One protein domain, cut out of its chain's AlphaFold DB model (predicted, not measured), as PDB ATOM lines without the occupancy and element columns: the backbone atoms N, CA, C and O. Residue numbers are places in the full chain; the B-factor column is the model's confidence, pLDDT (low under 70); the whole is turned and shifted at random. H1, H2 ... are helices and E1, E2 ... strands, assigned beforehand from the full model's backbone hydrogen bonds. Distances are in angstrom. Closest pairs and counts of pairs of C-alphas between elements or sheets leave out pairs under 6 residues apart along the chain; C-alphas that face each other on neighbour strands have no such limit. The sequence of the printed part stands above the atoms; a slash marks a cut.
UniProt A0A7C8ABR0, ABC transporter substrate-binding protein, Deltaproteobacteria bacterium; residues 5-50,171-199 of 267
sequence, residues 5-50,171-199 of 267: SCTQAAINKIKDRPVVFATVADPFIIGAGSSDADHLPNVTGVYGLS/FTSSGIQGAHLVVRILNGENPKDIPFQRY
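What this domain is: This is residues 5 to 50 and 171 to 199 of the 267 residues of the protein "ABC transporter substrate-binding protein" of Deltaproteobacteria bacterium (UniProt A0A7C8ABR0). Two parallel strands, E1 and E2, lie between two helices: long H2 packs on both strands from one side, short H1 mainly on E1 from the other. Along the printed part the order is H1, E1, E2, H2; the last stretch folds back, and residues 197 to 198 pair parallel with residues 46 to 47 of E2. The 75 printed residues, under half in named elements, are mixed, compact and rounded: radius of gyration of the C-alphas 11.1 A, spans 32 by 26 by 20 A.

How they stand to each other: H1, residues 5 to 13, comes closest to E1, residues 19 to 24, at the C-alphas of Thr 7 and Phe 21, 6.5 A. E1 and E2, residues 43 to 47, are parallel at 16 degrees, with N 46 and O 21 within hydrogen-bond range at 2.8 A. The closest C-alphas of E1 and H2, residues 171 to 186, are those of Ala 22 and Gly 178, 5.0 A. H1 and H2 are apart; every O i to N i+4 pair in both is within hydrogen-bond range.

Where its parts are: H1, 12.6 A long, begins at C-alpha 5 (16.159, 2.947, -1.708). E1 and E2 are each 12.5 A long. H2, 22.2 A long, ends at C-alpha 186 (6.412, 0.718, -24.409).

The domain as a whole: C-alphas 50 and 188 are farthest apart, 32.5 A. Residues 51 to 170 are not printed; the gap is 11.8 A between C-alphas 50 and 171. The link E1 to E2 is long. No printed residue is under 70 in pLDDT.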
ATOM      1  N   SER A   5      16.583   1.656  -2.272       92.38
ATOM      2  CA  SER A   5      16.159   2.947  -1.708       92.38
ATOM      3  C   SER A   5      15.506   3.866  -2.746       92.38
ATOM      4  O   SER A   5      14.462   4.464  -2.481       92.38
ATOM      5  N   CYS A   6      16.050   3.933  -3.966       94.69
ATOM      6  CA  CYS A   6      15.435   4.685  -5.059       94.69
ATOM      7  C   CYS A   6      14.075   4.098  -5.449       94.69
ATOM      8  O   CYS A   6      13.147   4.848  -5.745       94.69
ATOM      9  N   THR A   7      13.949   2.769  -5.450       97.25
ATOM     10  CA  THR A   7      12.683   2.093  -5.758       97.25
ATOM     11  C   THR A   7      11.649   2.368  -4.678       97.25
ATOM     12  O   THR A   7      10.556   2.803  -5.019       97.25
ATOM     13  N   GLN A   8      12.011   2.242  -3.398       96.50
ATOM     14  CA  GLN A   8      11.149   2.592  -2.266       96.50
ATOM     15  C   GLN A   8      10.612   4.025  -2.385       96.50
ATOM     16  O   GLN A   8       9.412   4.263  -2.247       96.50
ATOM     17  N   ALA A   9      11.491   4.988  -2.670       96.88
ATOM     18  CA  ALA A   9      11.097   6.382  -2.835       96.88
ATOM     19  C   ALA A   9      10.166   6.582  -4.043       96.88
ATOM     20  O   ALA A   9       9.179   7.315  -3.944       96.88
ATOM     21  N   ALA A  10      10.463   5.922  -5.169       97.88
ATOM     22  CA  ALA A  10       9.662   6.004  -6.383       97.88
ATOM     23  C   ALA A  10       8.263   5.427  -6.173       97.88
ATOM     24  O   ALA A  10       7.293   6.132  -6.420       97.88
ATOM     25  N   ILE A  11       8.134   4.202  -5.656       97.44
ATOM     26  CA  ILE A  11       6.821   3.572  -5.467       97.44
ATOM     27  C   ILE A  11       5.972   4.311  -4.433       97.44
ATOM     28  O   ILE A  11       4.753   4.289  -4.540       97.44
ATOM     29  N   ASN A  12       6.574   5.019  -3.471       96.69
ATOM     30  CA  ASN A  12       5.830   5.834  -2.509       96.69
ATOM     31  C   ASN A  12       5.223   7.095  -3.143       96.69
ATOM     32  O   ASN A  12       4.141   7.511  -2.737       96.69
ATOM     33  N   LYS A  13       5.885   7.688  -4.143       97.56
ATOM     34  CA  LYS A  13       5.470   8.963  -4.759       97.56
ATOM     35  C   LYS A  13       4.769   8.808  -6.108       97.56
ATOM     36  O   LYS A  13       3.929   9.631  -6.451       97.56
ATOM     37  N   ILE A  14       5.135   7.791  -6.877       97.44
ATOM     38  CA  ILE A  14       4.732   7.604  -8.269       97.44
ATOM     39  C   ILE A  14       3.685   6.497  -8.332       97.44
ATOM     40  O   ILE A  14       3.991   5.325  -8.112       97.44
ATOM     41  N   LYS A  15       2.446   6.886  -8.642       95.81
ATOM     42  CA  LYS A  15       1.282   5.985  -8.717       95.81
ATOM     43  C   LYS A  15       0.614   5.982 -10.099       95.81
ATOM     44  O   LYS A  15      -0.169   5.091 -10.391       95.81
ATOM     45  N   ASP A  16       0.927   6.977 -10.928       96.12
ATOM     46  CA  ASP A  16       0.258   7.318 -12.192       96.12
ATOM     47  C   ASP A  16       0.995   6.823 -13.447       96.12
ATOM     48  O   ASP A  16       0.436   6.846 -14.539       96.12
ATOM     49  N   ARG A  17       2.253   6.394 -13.313       96.75
ATOM     50  CA  ARG A  17       3.094   5.934 -14.428       96.75
ATOM     51  C   ARG A  17       3.890   4.679 -14.059       96.75
ATOM     52  O   ARG A  17       4.117   4.446 -12.866       96.75
ATOM     53  N   PRO A  18       4.347   3.902 -15.059       98.25
ATOM     54  CA  PRO A  18       5.154   2.712 -14.825       98.25
ATOM     55  C   PRO A  18       6.462   3.009 -14.078       98.25
ATOM     56  O   PRO A  18       7.185   3.953 -14.402       98.25
ATOM     57  N   VAL A  19       6.789   2.160 -13.108       98.44
ATOM     58  CA  VAL A  19       8.066   2.128 -12.392       98.44
ATOM     59  C   VAL A  19       8.723   0.783 -12.672       98.44
ATOM     60  O   VAL A  19       8.209  -0.254 -12.267       98.44
ATOM     61  N   VAL A  20       9.875   0.806 -13.347       98.50
ATOM     62  CA  VAL A  20      10.690  -0.392 -13.597       98.50
ATOM     63  C   VAL A  20      11.964  -0.322 -12.770       98.50
ATOM     64  O   VAL A  20      12.724   0.642 -12.902       98.50
ATOM     65  N   PHE A  21      12.215  -1.310 -11.914       98.06
ATOM     66  CA  PHE A  21      13.462  -1.422 -11.150       98.06
ATOM     67  C   PHE A  21      14.408  -2.475 -11.749       98.06
ATOM     68  O   PHE A  21      13.948  -3.456 -12.323       98.06
ATOM     69  N   ALA A  22      15.726  -2.267 -11.647       95.19
ATOM     70  CA  ALA A  22      16.724  -3.152 -12.274       95.19
ATOM     71  C   ALA A  22      17.835  -3.650 -11.330       95.19
ATOM     72  O   ALA A  22      18.603  -4.537 -11.702       95.19
ATOM     73  N   THR A  23      17.949  -3.071 -10.132       89.56
ATOM     74  CA  THR A  23      18.995  -3.399  -9.146       89.56
ATOM     75  C   THR A  23      18.440  -3.356  -7.712       89.56
ATOM     76  O   THR A  23      18.899  -2.609  -6.848       89.56
ATOM     77  N   VAL A  24      17.371  -4.116  -7.453       92.50
ATOM     78  CA  VAL A  24      16.741  -4.234  -6.125       92.50
ATOM     79  C   VAL A  24      17.154  -5.542  -5.451       92.50
ATOM     80  O   VAL A  24      17.227  -6.587  -6.088       92.50
ATOM     81  N   ALA A  25      17.448  -5.497  -4.152       89.31
ATOM     82  CA  ALA A  25      17.802  -6.704  -3.398       89.31
ATOM     83  C   ALA A  25      16.562  -7.567  -3.110       89.31
ATOM     84  O   ALA A  25      16.512  -8.746  -3.452       89.31
ATOM     85  N   ASP A  26      15.551  -6.941  -2.515       91.62
ATOM     86  CA  ASP A  26      14.277  -7.552  -2.167       91.62
ATOM     87  C   ASP A  26      13.176  -6.488  -2.349       91.62
ATOM     88  O   ASP A  26      13.214  -5.447  -1.686       91.62
ATOM     89  N   PRO A  27      12.254  -6.663  -3.310       95.62
ATOM     90  CA  PRO A  27      11.188  -5.706  -3.576       95.62
ATOM     91  C   PRO A  27      10.051  -5.807  -2.545       95.62
ATOM     92  O   PRO A  27       9.279  -4.860  -2.384       95.62
ATOM     93  N   PHE A  28       9.942  -6.915  -1.812       95.88
ATOM     94  CA  PHE A  28       8.849  -7.155  -0.872       95.88
ATOM     95  C   PHE A  28       9.061  -6.389   0.433       95.88
ATOM     96  O   PHE A  28       8.121  -5.782   0.946       95.88
ATOM     97  N   ILE A  29      10.308  -6.287   0.908       93.75
ATOM     98  CA  ILE A  29      10.642  -5.501   2.113       93.75
ATOM     99  C   ILE A  29      10.401  -3.995   1.945       93.75
ATOM    100  O   ILE A  29      10.359  -3.272   2.936       93.75
ATOM    101  N   ILE A  30      10.254  -3.519   0.704       95.12
ATOM    102  CA  ILE A  30       9.925  -2.121   0.398       95.12
ATOM    103  C   ILE A  30       8.449  -1.912   0.039       95.12
ATOM    104  O   ILE A  30       8.045  -0.802  -0.301       95.12
ATOM    105  N   GLY A  31       7.623  -2.960   0.103       96.38
ATOM    106  CA  GLY A  31       6.198  -2.879  -0.214       96.38
ATOM    107  C   GLY A  31       5.898  -2.736  -1.708       96.38
ATOM    108  O   GLY A  31       4.867  -2.172  -2.068       96.38
ATOM    109  N   ALA A  32       6.780  -3.220  -2.591       97.56
ATOM    110  CA  ALA A  32       6.495  -3.245  -4.027       97.56
ATOM    111  C   ALA A  32       5.491  -4.347  -4.415       97.56
ATOM    112  O   ALA A  32       4.913  -4.272  -5.495       97.56
ATOM    113  N   GLY A  33       5.265  -5.338  -3.548       97.25
ATOM    114  CA  GLY A  33       4.324  -6.441  -3.749       97.25
ATOM    115  C   GLY A  33       4.373  -7.470  -2.622       97.25
ATOM    116  O   GLY A  33       5.075  -7.264  -1.632       97.25
ATOM    117  N   SER A  34       3.645  -8.573  -2.791       97.06
ATOM    118  CA  SER A  34       3.650  -9.753  -1.915       97.06
ATOM    119  C   SER A  34       4.300 -10.979  -2.582       97.06
ATOM    120  O   SER A  34       4.774 -11.881  -1.893       97.06
ATOM    121  N   SER A  35       4.343 -11.011  -3.919       97.50
ATOM    122  CA  SER A  35       4.988 -12.057  -4.719       97.50
ATOM    123  C   SER A  35       5.377 -11.533  -6.104       97.50
ATOM    124  O   SER A  35       5.075 -10.392  -6.450       97.50
ATOM    125  N   ASP A  36       6.033 -12.369  -6.914       98.00
ATOM    126  CA  ASP A  36       6.430 -11.985  -8.273       98.00
ATOM    127  C   ASP A  36       5.237 -11.630  -9.164       98.00
ATOM    128  O   ASP A  36       5.405 -10.814 -10.057       98.00
ATOM    129  N   ALA A  37       4.053 -12.207  -8.925       97.81
ATOM    130  CA  ALA A  37       2.839 -11.953  -9.710       97.81
ATOM    131  C   ALA A  37       1.815 -11.051  -8.994       97.81
ATOM    132  O   ALA A  37       0.967 -10.452  -9.649       97.81
ATOM    133  N   ASP A  38       1.872 -10.958  -7.663       97.88
ATOM    134  CA  ASP A  38       1.017 -10.071  -6.868       97.88
ATOM    135  C   ASP A  38       1.840  -8.884  -6.363       97.88
ATOM    136  O   ASP A  38       2.517  -8.946  -5.332       97.88
ATOM    137  N   HIS A  39       1.813  -7.804  -7.137       98.38
ATOM    138  CA  HIS A  39       2.570  -6.589  -6.873       98.38
ATOM    139  C   HIS A  39       1.781  -5.323  -7.202       98.38
ATOM    140  O   HIS A  39       0.680  -5.359  -7.755       98.38
ATOM    141  N   LEU A  40       2.344  -4.163  -6.841       98.19
ATOM    142  CA  LEU A  40       1.734  -2.871  -7.139       98.19
ATOM    143  C   LEU A  40       1.464  -2.740  -8.652       98.19
ATOM    144  O   LEU A  40       2.336  -3.058  -9.463       98.19
ATOM    145  N   PRO A  41       0.289  -2.221  -9.052       97.69
ATOM    146  CA  PRO A  41      -0.191  -2.303 -10.432       97.69
ATOM    147  C   PRO A  41       0.640  -1.494 -11.436       97.69
ATOM    148  O   PRO A  41       0.590  -1.763 -12.630       97.69
ATOM    149  N   ASN A  42       1.391  -0.492 -10.975       98.31
ATOM    150  CA  ASN A  42       2.256   0.332 -11.818       98.31
ATOM    151  C   ASN A  42       3.745  -0.027 -11.687       98.31
ATOM    152  O   ASN A  42       4.589   0.744 -12.140       98.31
ATOM    153  N   VAL A  43       4.085  -1.146 -11.044       98.44
ATOM    154  CA  VAL A  43       5.467  -1.511 -10.712       98.44
ATOM    155  C   VAL A  43       5.804  -2.861 -11.330       98.44
ATOM    156  O   VAL A  43       5.036  -3.796 -11.199       98.44
ATOM    157  N   THR A  44       6.969  -2.975 -11.960       98.62
ATOM    158  CA  THR A  44       7.593  -4.256 -12.325       98.62
ATOM    159  C   THR A  44       9.113  -4.117 -12.203       98.62
ATOM    160  O   THR A  44       9.623  -3.024 -11.930       98.62
ATOM    161  N   GLY A  45       9.877  -5.187 -12.388       98.12
ATOM    162  CA  GLY A  45      11.328  -5.069 -12.376       98.12
ATOM    163  C   GLY A  45      12.085  -6.364 -12.152       98.12
ATOM    164  O   GLY A  45      11.525  -7.456 -12.165       98.12
ATOM    165  N   VAL A  46      13.388  -6.201 -11.946       97.75
ATOM    166  CA  VAL A  46      14.356  -7.279 -11.761       97.75
ATOM    167  C   VAL A  46      15.046  -7.138 -10.408       97.75
ATOM    168  O   VAL A  46      15.494  -6.045 -10.045       97.75
ATOM    169  N   TYR A  47      15.145  -8.232  -9.657       95.31
ATOM    170  CA  TYR A  47      15.710  -8.231  -8.311       95.31
ATOM    171  C   TYR A  47      16.470  -9.512  -7.967       95.31
ATOM    172  O   TYR A  47      16.384 -10.531  -8.652       95.31
ATOM    173  N   GLY A  48      17.182  -9.485  -6.845       90.38
ATOM    174  CA  GLY A  48      17.818 -10.670  -6.289       90.38
ATOM    175  C   GLY A  48      18.674 -10.368  -5.068       90.38
ATOM    176  O   GLY A  48      19.377  -9.359  -4.997       90.38
ATOM    177  N   LEU A  49      18.626 -11.281  -4.101       83.31
ATOM    178  CA  LEU A  49      19.409 -11.202  -2.876       83.31
ATOM    179  C   LEU A  49      20.837 -11.667  -3.126       83.31
ATOM    180  O   LEU A  49      21.049 -12.726  -3.718       83.31
ATOM    181  N   SER A  50      21.811 -10.899  -2.635       82.12
ATOM    182  CA  SER A  50      23.204 -11.344  -2.638       82.12
ATOM    183  C   SER A  50      23.333 -12.613  -1.800       82.12
ATOM    184  O   SER A  50      22.788 -12.693  -0.700       82.12
ATOM    185  N   PHE A 171      25.266  -6.795 -12.761       87.38
ATOM    186  CA  PHE A 171      24.333  -5.677 -12.908       87.38
ATOM    187  C   PHE A 171      24.202  -5.174 -14.353       87.38
ATOM    188  O   PHE A 171      23.188  -4.564 -14.697       87.38
ATOM    189  N   THR A 172      25.146  -5.498 -15.248       89.12
ATOM    190  CA  THR A 172      24.947  -5.262 -16.688       89.12
ATOM    191  C   THR A 172      23.817  -6.151 -17.214       89.12
ATOM    192  O   THR A 172      22.913  -5.677 -17.901       89.12
ATOM    193  N   SER A 173      23.816  -7.434 -16.838       90.25
ATOM    194  CA  SER A 173      22.752  -8.376 -17.201       90.25
ATOM    195  C   SER A 173      21.406  -7.996 -16.578       90.25
ATOM    196  O   SER A 173      20.366  -8.088 -17.235       90.25
ATOM    197  N   SER A 174      21.390  -7.523 -15.326       92.62
ATOM    198  CA  SER A 174      20.147  -7.050 -14.702       92.62
ATOM    199  C   SER A 174      19.601  -5.784 -15.372       92.62
ATOM    200  O   SER A 174      18.392  -5.675 -15.581       92.62
ATOM    201  N   GLY A 175      20.478  -4.868 -15.793       94.31
ATOM    202  CA  GLY A 175      20.115  -3.698 -16.591       94.31
ATOM    203  C   GLY A 175      19.471  -4.074 -17.928       94.31
ATOM    204  O   GLY A 175      18.432  -3.517 -18.280       94.31
ATOM    205  N   ILE A 176      20.030  -5.060 -18.638       95.75
ATOM    206  CA  ILE A 176      19.467  -5.581 -19.896       95.75
ATOM    207  C   ILE A 176      18.083  -6.209 -19.663       95.75
ATOM    208  O   ILE A 176      17.148  -5.920 -20.408       95.75
ATOM    209  N   GLN A 177      17.915  -7.009 -18.604       96.50
ATOM    210  CA  GLN A 177      16.604  -7.564 -18.239       96.50
ATOM    211  C   GLN A 177      15.586  -6.452 -17.954       96.50
ATOM    212  O   GLN A 177      14.488  -6.466 -18.507       96.50
ATOM    213  N   GLY A 178      15.969  -5.437 -17.172       97.50
ATOM    214  CA  GLY A 178      15.120  -4.277 -16.904       97.50
ATOM    215  C   GLY A 178      14.738  -3.520 -18.181       97.50
ATOM    216  O   GLY A 178      13.582  -3.132 -18.341       97.50
ATOM    217  N   ALA A 179      15.668  -3.363 -19.126       97.69
ATOM    218  CA  ALA A 179      15.396  -2.744 -20.420       97.69
ATOM    219  C   ALA A 179      14.368  -3.540 -21.242       97.69
ATOM    220  O   ALA A 179      13.476  -2.942 -21.841       97.69
ATOM    221  N   HIS A 180      14.421  -4.875 -21.222       98.19
ATOM    222  CA  HIS A 180      13.402  -5.705 -21.872       98.19
ATOM    223  C   HIS A 180      12.006  -5.501 -21.263       98.19
ATOM    224  O   HIS A 180      11.024  -5.442 -22.003       98.19
ATOM    225  N   LEU A 181      11.904  -5.331 -19.939       98.38
ATOM    226  CA  LEU A 181      10.630  -5.003 -19.284       98.38
ATOM    227  C   LEU A 181      10.107  -3.627 -19.715       98.38
ATOM    228  O   LEU A 181       8.919  -3.476 -19.989       98.38
ATOM    229  N   VAL A 182      10.993  -2.634 -19.842       98.44
ATOM    230  CA  VAL A 182      10.627  -1.312 -20.376       98.44
ATOM    231  C   VAL A 182      10.098  -1.426 -21.807       98.44
ATOM    232  O   VAL A 182       9.066  -0.837 -22.114       98.44
ATOM    233  N   VAL A 183      10.749  -2.208 -22.674       98.56
ATOM    234  CA  VAL A 183      10.297  -2.420 -24.061       98.56
ATOM    235  C   VAL A 183       8.899  -3.043 -24.109       98.56
ATOM    236  O   VAL A 183       8.068  -2.586 -24.890       98.56
ATOM    237  N   ARG A 184       8.602  -4.033 -23.256       98.44
ATOM    238  CA  ARG A 184       7.253  -4.624 -23.143       98.44
ATOM    239  C   ARG A 184       6.190  -3.569 -22.828       98.44
ATOM    240  O   ARG A 184       5.176  -3.494 -23.516       98.44
ATOM    241  N   ILE A 185       6.469  -2.700 -21.856       98.56
ATOM    242  CA  ILE A 185       5.567  -1.609 -21.457       98.56
ATOM    243  C   ILE A 185       5.391  -0.588 -22.587       98.56
ATOM    244  O   ILE A 185       4.273  -0.165 -22.869       98.56
ATOM    245  N   LEU A 186       6.475  -0.205 -23.269       98.38
ATOM    246  CA  LEU A 186       6.412   0.718 -24.409       98.38
ATOM    247  C   LEU A 186       5.609   0.147 -25.589       98.38
ATOM    248  O   LEU A 186       5.011   0.912 -26.339       98.38
ATOM    249  N   ASN A 187       5.551  -1.180 -25.714       98.44
ATOM    250  CA  ASN A 187       4.729  -1.883 -26.700       98.44
ATOM    251  C   ASN A 187       3.266  -2.085 -26.255       98.44
ATOM    252  O   ASN A 187       2.499  -2.724 -26.974       98.44
ATOM    253  N   GLY A 188       2.862  -1.532 -25.107       98.06
ATOM    254  CA  GLY A 188       1.471  -1.491 -24.651       98.06
ATOM    255  C   GLY A 188       1.094  -2.530 -23.597       98.06
ATOM    256  O   GLY A 188      -0.066  -2.573 -23.191       98.06
ATOM    257  N   GLU A 189       2.035  -3.351 -23.129       98.50
ATOM    258  CA  GLU A 189       1.761  -4.286 -22.039       98.50
ATOM    259  C   GLU A 189       1.616  -3.550 -20.697       98.50
ATOM    260  O   GLU A 189       2.383  -2.641 -20.371       98.50
ATOM    261  N   ASN A 190       0.619  -3.937 -19.902       98.00
ATOM    262  CA  ASN A 190       0.362  -3.317 -18.608       98.00
ATOM    263  C   ASN A 190       1.379  -3.823 -17.568       98.00
ATOM    264  O   ASN A 190       1.489  -5.036 -17.403       98.00
ATOM    265  N   PRO A 191       2.082  -2.946 -16.815       98.12
ATOM    266  CA  PRO A 191       3.018  -3.372 -15.776       98.12
ATOM    267  C   PRO A 191       2.439  -4.380 -14.781       98.12
ATOM    268  O   PRO A 191       3.170  -5.264 -14.357       98.12
ATOM    269  N   LYS A 192       1.142  -4.283 -14.451       97.94
ATOM    270  CA  LYS A 192       0.438  -5.225 -13.565       97.94
ATOM    271  C   LYS A 192       0.516  -6.679 -14.048       97.94
ATOM    272  O   LYS A 192       0.507  -7.587 -13.229       97.94
ATOM    273  N   ASP A 193       0.580  -6.883 -15.359       98.25
ATOM    274  CA  ASP A 193       0.576  -8.207 -15.983       98.25
ATOM    275  C   ASP A 193       2.009  -8.720 -16.245       98.25
ATOM    276  O   ASP A 193       2.199  -9.779 -16.845       98.25
ATOM    277  N   ILE A 194       3.031  -7.981 -15.791       98.56
ATOM    278  CA  ILE A 194       4.452  -8.297 -15.964       98.56
ATOM    279  C   ILE A 194       5.051  -8.691 -14.605       98.56
ATOM    280  O   ILE A 194       5.461  -7.800 -13.854       98.56
ATOM    281  N   PRO A 195       5.199 -10.000 -14.317       98.44
ATOM    282  CA  PRO A 195       5.784 -10.448 -13.064       98.44
ATOM    283  C   PRO A 195       7.205  -9.928 -12.848       98.44
ATOM    284  O   PRO A 195       7.969  -9.748 -13.805       98.44
ATOM    285  N   PHE A 196       7.590  -9.757 -11.584       98.56
ATOM    286  CA  PHE A 196       8.979  -9.485 -11.228       98.56
ATOM    287  C   PHE A 196       9.893 -10.620 -11.705       98.56
ATOM    288  O   PHE A 196       9.530 -11.796 -11.691       98.56
ATOM    289  N   GLN A 197      11.108 -10.265 -12.112       97.50
ATOM    290  CA  GLN A 197      12.114 -11.209 -12.585       97.50
ATOM    291  C   GLN A 197      13.270 -11.316 -11.593       97.50
ATOM    292  O   GLN A 197      13.702 -10.328 -10.997       97.50
ATOM    293  N   ARG A 198      13.809 -12.524 -11.429       95.56
ATOM    294  CA  ARG A 198      15.043 -12.740 -10.670       95.56
ATOM    295  C   ARG A 198      16.255 -12.441 -11.544       95.56
ATOM    296  O   ARG A 198      16.222 -12.689 -12.745       95.56
ATOM    297  N   TYR A 199      17.346 -11.973 -10.944       93.50
ATOM    298  CA  TYR A 199      18.630 -11.931 -11.639       93.50
ATOM    299  C   TYR A 199      19.031 -13.326 -12.126       93.50
ATOM    300  O   TYR A 199      18.936 -14.306 -11.391       93.50
TER     301      TYR A 199